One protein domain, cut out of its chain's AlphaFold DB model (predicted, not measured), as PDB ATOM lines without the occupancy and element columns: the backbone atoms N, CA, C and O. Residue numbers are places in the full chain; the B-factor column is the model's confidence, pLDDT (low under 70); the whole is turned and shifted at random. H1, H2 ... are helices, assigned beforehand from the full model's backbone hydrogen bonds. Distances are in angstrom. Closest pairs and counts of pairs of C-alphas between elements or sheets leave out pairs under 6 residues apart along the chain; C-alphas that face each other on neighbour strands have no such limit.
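What this domain is: This is residues 2 to 57 of the 261 residues of an uncharacterized protein of Gemmatimonas sp. SM23_52 (UniProt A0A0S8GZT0). Helices H2 and H3 make a hairpin, side by side and running opposite ways, and H1 sits at one end of this pair, packed on residues 30 to 34 of H2 and with Met 10 near Ala 45 of H3. From the end of H1 the long stretch of residues 12 to 23, with no named element, leads to the start of H2 at the other end of the hairpin. The printed part has 56 residues with three named helices, H1, H2 and H3 in that order along the chain, and no named strand; its class is all helix. It is compact, with a radius of gyration of the C-alphas of 10.0 A, and its C-alphas span 30 by 20 by 17 A, only just rounded.

How they stand to each other: H1, residues 2 to 11, and H2, residues 24 to 36, only just touch, with 3 pairs of C-alphas within 8 A. H2 touches H1 with residues 30 to 34 alone, and the closest C-alphas of the two helices, those of Arg 6 and Leu 34, are 6.3 A apart. The two helices run opposite ways at a shallow tilt of 31 degrees and form a helical hairpin. H2 also touches H3, residues 44 to 55, with 10 pairs of C-alphas within 8 A. Their closest C-alphas, those of Ile 31 and Val 46, are 5.8 A apart. H2 and H3 run opposite ways at a shallow tilt of 34 degrees, only just short of steep, and form a second helical hairpin. H1 and H3 are close but not clearly touching; their closest C-alphas, those of Met 10 and Ala 45, are 6.3 A apart. These two run the same way at a steep tilt of 51 degrees. In H1, H2 and H3 every pair of O of residue i and N of residue i+4 is within hydrogen-bond range.

Where its parts are: H1 begins at C-alpha 2, (35.239, 37.994, -28.252), and runs to Ala 11, 14.2 A from first to last C-alpha. H2 is the longest helix, with 13 residues; it begins at C-alpha 24, (24.185, 58.714, -30.321), and measures 18.3 A from first to last C-alpha. H3 measures 16.3 A from first to last C-alpha and ends at C-alpha 55, (19.242, 58.949, -40.031).

The domain as a whole: The two C-alphas farthest apart, those of His 4 and Arg 57, are 31.3 A apart. The printed part has no cut. The link from H1 to H2 is long, with 12 residues, and the link from H2 to H3 is short, with 7. The mean pLDDT of the printed part is 95.5, and no printed residue is under 70.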
ATOM      1  N   ALA A   2      35.751  37.060 -27.227       84.44
ATOM      2  CA  ALA A   2      35.239  37.994 -28.252       84.44
ATOM      3  C   ALA A   2      33.873  37.614 -28.870       84.44
ATOM      4  O   ALA A   2      33.023  38.469 -29.083       84.44
ATOM      5  N   ARG A   3      33.609  36.320 -29.115       87.44
ATOM      6  CA  ARG A   3      32.295  35.846 -29.600       87.44
ATOM      7  C   ARG A   3      31.152  36.149 -28.622       87.44
ATOM      8  O   ARG A   3      30.082  36.534 -29.068       87.44
ATOM      9  N   HIS A   4      31.393  35.988 -27.323       90.62
ATOM     10  CA  HIS A   4      30.395  36.252 -26.288       90.62
ATOM     11  C   HIS A   4      30.110  37.753 -26.173       90.62
ATOM     12  O   HIS A   4      28.959  38.149 -26.276       90.62
ATOM     13  N   LEU A   5      31.160  38.586 -26.126       91.31
ATOM     14  CA  LEU A   5      31.023  40.048 -26.097       91.31
ATOM     15  C   LEU A   5      30.260  40.597 -27.310       91.31
ATOM     16  O   LEU A   5      29.438  41.495 -27.160       91.31
ATOM     17  N   ARG A   6      30.492  40.033 -28.504       93.50
ATOM     18  CA  ARG A   6      29.699  40.371 -29.696       93.50
ATOM     19  C   ARG A   6      28.234  40.009 -29.524       93.50
ATOM     20  O   ARG A   6      27.385  40.852 -29.780       93.50
ATOM     21  N   GLY A   7      27.950  38.782 -29.082       94.38
ATOM     22  CA  GLY A   7      26.583  38.322 -28.838       94.38
ATOM     23  C   GLY A   7      25.835  39.238 -27.869       94.38
ATOM     24  O   GLY A   7      24.738  39.689 -28.184       94.38
ATOM     25  N   ASP A   8      26.468  39.592 -26.752       94.69
ATOM     26  CA  ASP A   8      25.879  40.470 -25.739       94.69
ATOM     27  C   ASP A   8      25.644  41.892 -26.261       94.69
ATOM     28  O   ASP A   8      24.623  42.508 -25.956       94.69
ATOM     29  N   LEU A   9      26.583  42.436 -27.043       95.50
ATOM     30  CA  LEU A   9      26.445  43.772 -27.619       95.50
ATOM     31  C   LEU A   9      25.344  43.811 -28.685       95.50
ATOM     32  O   LEU A   9      24.545  44.743 -28.700       95.50
ATOM     33  N   MET A  10      25.251  42.780 -29.528       96.38
ATOM     34  CA  MET A  10      24.187  42.640 -30.526       96.38
ATOM     35  C   MET A  10      22.809  42.472 -29.874       96.38
ATOM     36  O   MET A  10      21.844  43.072 -30.332       96.38
ATOM     37  N   ALA A  11      22.715  41.714 -28.778       96.44
ATOM     38  CA  ALA A  11      21.460  41.506 -28.054       96.44
ATOM     39  C   ALA A  11      20.898  42.790 -27.414       96.44
ATOM     40  O   ALA A  11      19.713  42.848 -27.099       96.44
ATOM     41  N   LYS A  12      21.737  43.815 -27.220       97.25
ATOM     42  CA  LYS A  12      21.347  45.123 -26.674       97.25
ATOM     43  C   LYS A  12      20.914  46.135 -27.739       97.25
ATOM     44  O   LYS A  12      20.542  47.246 -27.369       97.25
ATOM     45  N   GLN A  13      20.999  45.791 -29.026       98.25
ATOM     46  CA  GLN A  13      20.579  46.686 -30.100       98.25
ATOM     47  C   GLN A  13      19.049  46.809 -30.117       98.25
ATOM     48  O   GLN A  13      18.331  45.807 -30.104       98.25
ATOM     49  N   GLY A  14      18.554  48.043 -30.167       97.75
ATOM     50  CA  GLY A  14      17.142  48.359 -30.322       97.75
ATOM     51  C   GLY A  14      16.591  47.931 -31.684       97.75
ATOM     52  O   GLY A  14      17.320  47.672 -32.646       97.75
ATOM     53  N   SER A  15      15.263  47.880 -31.794       96.44
ATOM     54  CA  SER A  15      14.580  47.586 -33.059       96.44
ATOM     55  C   SER A  15      14.785  48.673 -34.123       96.44
ATOM     56  O   SER A  15      14.665  48.389 -35.314       96.44
ATOM     57  N   ASP A  16      15.145  49.887 -33.722       96.94
ATOM     58  CA  ASP A  16      15.515  50.988 -34.610       96.94
ATOM     59  C   ASP A  16      16.981  50.922 -35.078       96.94
ATOM     60  O   ASP A  16      17.362  51.661 -35.979       96.94
ATOM     61  N   GLY A  17      17.790  50.017 -34.513       97.44
ATOM     62  CA  GLY A  17      19.216  49.878 -34.809       97.44
ATOM     63  C   GLY A  17      20.144  50.612 -33.838       97.44
ATOM     64  O   GLY A  17      21.359  50.442 -33.947       97.44
ATOM     65  N   SER A  18      19.609  51.371 -32.879       98.06
ATOM     66  CA  SER A  18      20.395  52.107 -31.883       98.06
ATOM     67  C   SER A  18      20.819  51.245 -30.691       98.06
ATOM     68  O   SER A  18      20.376  50.108 -30.522       98.06
ATOM     69  N   TRP A  19      21.667  51.797 -29.826       97.62
ATOM     70  CA  TRP A  19      21.970  51.260 -28.501       97.62
ATOM     71  C   TRP A  19      21.620  52.277 -27.423       97.62
ATOM     72  O   TRP A  19      21.578  53.478 -27.670       97.62
ATOM     73  N   ASN A  20      21.408  51.771 -26.203       94.56
ATOM     74  CA  ASN A  20      21.148  52.589 -25.019       94.56
ATOM     75  C   ASN A  20      20.004  53.598 -25.238       94.56
ATOM     76  O   ASN A  20      20.148  54.783 -24.959       94.56
ATOM     77  N   SER A  21      18.880  53.110 -25.771       92.75
ATOM     78  CA  SER A  21      17.666  53.904 -26.000       92.75
ATOM     79  C   SER A  21      17.858  55.103 -26.939       92.75
ATOM     80  O   SER A  21      17.311  56.172 -26.687       92.75
ATOM     81  N   GLY A  22      18.616  54.933 -28.026       94.25
ATOM     82  CA  GLY A  22      18.806  55.986 -29.027       94.25
ATOM     83  C   GLY A  22      19.955  56.952 -28.736       94.25
ATOM     84  O   GLY A  22      20.101  57.940 -29.450       94.25
ATOM     85  N   ASP A  23      20.789  56.687 -27.728       95.44
ATOM     86  CA  ASP A  23      21.945  57.533 -27.433       95.44
ATOM     87  C   ASP A  23      22.978  57.460 -28.572       95.44
ATOM     88  O   ASP A  23      23.487  56.387 -28.923       95.44
ATOM     89  N   LEU A  24      23.291  58.615 -29.166       96.81
ATOM     90  CA  LEU A  24      24.185  58.714 -30.321       96.81
ATOM     91  C   LEU A  24      25.608  58.238 -30.008       96.81
ATOM     92  O   LEU A  24      26.209  57.525 -30.815       96.81
ATOM     93  N   ALA A  25      26.148  58.607 -28.848       95.44
ATOM     94  CA  ALA A  25      27.522  58.292 -28.473       95.44
ATOM     95  C   ALA A  25      27.693  56.800 -28.164       95.44
ATOM     96  O   ALA A  25      28.647  56.173 -28.628       95.44
ATOM     97  N   ALA A  26      26.746  56.223 -27.428       95.12
ATOM     98  CA  ALA A  26      26.689  54.809 -27.098       95.12
ATOM     99  C   ALA A  26      26.452  53.954 -28.346       95.12
ATOM    100  O   ALA A  26      27.073  52.901 -28.487       95.12
ATOM    101  N   SER A  27      25.604  54.411 -29.271       97.94
ATOM    102  CA  SER A  27      25.367  53.728 -30.548       97.94
ATOM    103  C   SER A  27      26.606  53.748 -31.440       97.94
ATOM    104  O   SER A  27      27.008  52.705 -31.955       97.94
ATOM    105  N   ALA A  28      27.266  54.902 -31.568       97.69
ATOM    106  CA  ALA A  28      28.535  55.014 -32.284       97.69
ATOM    107  C   ALA A  28      29.610  54.100 -31.666       97.69
ATOM    108  O   ALA A  28      30.264  53.331 -32.369       97.69
ATOM    109  N   GLU A  29      29.729  54.107 -30.337       96.19
ATOM    110  CA  GLU A  29      30.647  53.239 -29.600       96.19
ATOM    111  C   GLU A  29      30.337  51.747 -29.788       96.19
ATOM    112  O   GLU A  29      31.250  50.930 -29.908       96.19
ATOM    113  N   ALA A  30      29.061  51.365 -29.837       96.94
ATOM    114  CA  ALA A  30      28.667  49.986 -30.082       96.94
ATOM    115  C   ALA A  30      29.054  49.530 -31.496       96.94
ATOM    116  O   ALA A  30      29.647  48.460 -31.640       96.94
ATOM    117  N   ILE A  31      28.805  50.355 -32.521       97.94
ATOM    118  CA  ILE A  31      29.252  50.092 -33.900       97.94
ATOM    119  C   ILE A  31      30.770  49.901 -33.922       97.94
ATOM    120  O   ILE A  31      31.261  48.888 -34.423       97.94
ATOM    121  N   TRP A  32      31.506  50.832 -33.315       96.12
ATOM    122  CA  TRP A  32      32.959  50.774 -33.218       96.12
ATOM    123  C   TRP A  32      33.453  49.474 -32.569       96.12
ATOM    124  O   TRP A  32      34.297  48.774 -33.130       96.12
ATOM    125  N   ARG A  33      32.882  49.098 -31.419       95.19
ATOM    126  CA  ARG A  33      33.246  47.873 -30.694       95.19
ATOM    127  C   ARG A  33      32.918  46.603 -31.468       95.19
ATOM    128  O   ARG A  33      33.677  45.641 -31.396       95.19
ATOM    129  N   LEU A  34      31.804  46.564 -32.199       96.94
ATOM    130  CA  LEU A  34      31.478  45.412 -33.040       96.94
ATOM    131  C   LEU A  34      32.541  45.208 -34.127       96.94
ATOM    132  O   LEU A  34      32.960  44.069 -34.348       96.94
ATOM    133  N   LEU A  35      33.022  46.296 -34.734       96.00
ATOM    134  CA  LEU A  35      34.118  46.264 -35.704       96.00
ATOM    135  C   LEU A  35      35.440  45.826 -35.051       96.00
ATOM    136  O   LEU A  35      36.117  44.957 -35.598       96.00
ATOM    137  N   ASP A  36      35.777  46.342 -33.861       93.31
ATOM    138  CA  ASP A  36      36.953  45.900 -33.078       93.31
ATOM    139  C   ASP A  36      36.921  44.402 -32.766       93.31
ATOM    140  O   ASP A  36      37.943  43.719 -32.794       93.31
ATOM    141  N   LEU A  37      35.735  43.862 -32.495       94.56
ATOM    142  CA  LEU A  37      35.546  42.441 -32.219       94.56
ATOM    143  C   LEU A  37      35.492  41.582 -33.501       94.56
ATOM    144  O   LEU A  37      35.184  40.384 -33.430       94.56
ATOM    145  N   GLY A  38      35.782  42.172 -34.663       94.44
ATOM    146  CA  GLY A  38      35.883  41.495 -35.953       94.44
ATOM    147  C   GLY A  38      34.534  41.154 -36.580       94.44
ATOM    148  O   GLY A  38      34.423  40.140 -37.271       94.44
ATOM    149  N   LEU A  39      33.477  41.914 -36.280       94.81
ATOM    150  CA  LEU A  39      32.216  41.810 -37.011       94.81
ATOM    151  C   LEU A  39      32.306  42.633 -38.306       94.81
ATOM    152  O   LEU A  39      32.758  43.774 -38.286       94.81
ATOM    153  N   GLY A  40      31.900  42.037 -39.429       93.06
ATOM    154  CA  GLY A  40      31.912  42.692 -40.736       93.06
ATOM    155  C   GLY A  40      30.837  43.770 -40.869       93.06
ATOM    156  O   GLY A  40      29.841  43.790 -40.139       93.06
ATOM    157  N   THR A  41      31.034  44.670 -41.825       92.06
ATOM    158  CA  THR A  41      30.122  45.792 -42.113       92.06
ATOM    159  C   THR A  41      28.854  45.354 -42.838       92.06
ATOM    160  O   THR A  41      27.851  46.062 -42.821       92.06
ATOM    161  N   ASP A  42      28.889  44.160 -43.422       90.75
ATOM    162  CA  ASP A  42      27.776  43.409 -43.992       90.75
ATOM    163  C   ASP A  42      26.902  42.722 -42.930       90.75
ATOM    164  O   ASP A  42      25.790  42.282 -43.228       90.75
ATOM    165  N   SER A  43      27.364  42.647 -41.676       96.00
ATOM    166  CA  SER A  43      26.545  42.116 -40.592       96.00
ATOM    167  C   SER A  43      25.322  43.000 -40.347       96.00
ATOM    168  O   SER A  43      25.416  44.226 -40.289       96.00
ATOM    169  N   LEU A  44      24.170  42.361 -40.127       95.50
ATOM    170  CA  LEU A  44      22.904  43.065 -39.914       95.50
ATOM    171  C   LEU A  44      22.958  44.055 -38.739       95.50
ATOM    172  O   LEU A  44      22.309  45.094 -38.775       95.50
ATOM    173  N   ALA A  45      23.724  43.733 -37.693       96.75
ATOM    174  CA  ALA A  45      23.865  44.604 -36.531       96.75
ATOM    175  C   ALA A  45      24.608  45.901 -36.880       96.75
ATOM    176  O   ALA A  45      24.144  46.989 -36.533       96.75
ATOM    177  N   VAL A  46      25.734  45.799 -37.599       97.44
ATOM    178  CA  VAL A  46      26.517  46.971 -38.016       97.44
ATOM    179  C   VAL A  46      25.754  47.784 -39.055       97.44
ATOM    180  O   VAL A  46      25.677  49.001 -38.912       97.44
ATOM    181  N   SER A  47      25.143  47.142 -40.055       96.81
ATOM    182  CA  SER A  47      24.401  47.859 -41.098       96.81
ATOM    183  C   SER A  47      23.215  48.643 -40.531       96.81
ATOM    184  O   SER A  47      23.104  49.835 -40.801       96.81
ATOM    185  N   ARG A  48      22.405  48.037 -39.650       97.62
ATOM    186  CA  ARG A  48      21.304  48.740 -38.965       97.62
ATOM    187  C   ARG A  48      21.795  49.874 -38.077       97.62
ATOM    188  O   ARG A  48      21.175  50.930 -38.053       97.62
ATOM    189  N   GLY A  49      22.911  49.670 -37.375       98.12
ATOM    190  CA  GLY A  49      23.530  50.718 -36.567       98.12
ATOM    191  C   GLY A  49      23.971  51.911 -37.412       98.12
ATOM    192  O   GLY A  49      23.717  53.054 -37.043       98.12
ATOM    193  N   LEU A  50      24.588  51.656 -38.568       97.75
ATOM    194  CA  LEU A  50      24.995  52.705 -39.503       97.75
ATOM    195  C   LEU A  50      23.799  53.421 -40.128       97.75
ATOM    196  O   LEU A  50      23.825  54.642 -40.235       97.75
ATOM    197  N   ASP A  51      22.758  52.696 -40.533       97.44
ATOM    198  CA  ASP A  51      21.558  53.308 -41.108       97.44
ATOM    199  C   ASP A  51      20.842  54.194 -40.081       97.44
ATOM    200  O   ASP A  51      20.492  55.335 -40.393       97.44
ATOM    201  N   TRP A  52      20.721  53.724 -38.835       98.00
ATOM    202  CA  TRP A  52      20.244  54.545 -37.726       98.00
ATOM    203  C   TRP A  52      21.128  55.779 -37.527       98.00
ATOM    204  O   TRP A  52      20.623  56.899 -37.503       98.00
ATOM    205  N   LEU A  53      22.451  55.607 -37.468       98.06
ATOM    206  CA  LEU A  53      23.393  56.709 -37.297       98.06
ATOM    207  C   LEU A  53      23.238  57.760 -38.407       98.06
ATOM    208  O   LEU A  53      23.132  58.948 -38.118       98.06
ATOM    209  N   TYR A  54      23.156  57.346 -39.672       97.62
ATOM    210  CA  TYR A  54      22.952  58.266 -40.794       97.62
ATOM    211  C   TYR A  54      21.580  58.936 -40.793       97.62
ATOM    212  O   TYR A  54      21.483  60.071 -41.255       97.62
ATOM    213  N   SER A  55      20.547  58.302 -40.231       97.12
ATOM    214  CA  SER A  55      19.242  58.949 -40.031       97.12
ATOM    215  C   SER A  55      19.301  60.131 -39.053       97.12
ATOM    216  O   SER A  55      18.433  60.999 -39.088       97.12
ATOM    217  N   ARG A  56      20.335  60.198 -38.201       97.50
ATOM    218  CA  ARG A  56      20.566  61.317 -37.275       97.50
ATOM    219  C   ARG A  56      21.284  62.497 -37.924       97.50
ATOM    220  O   ARG A  56      21.393  63.548 -37.293       97.50
ATOM    221  N   ARG A  57      21.822  62.335 -39.135       96.00
ATOM    222  CA  ARG A  57      22.565  63.392 -39.824       96.00
ATOM    223  C   ARG A  57      21.613  64.505 -40.249       96.00
ATOM    224  O   ARG A  57      20.613  64.225 -40.900       96.00
TER     225      ARG A  57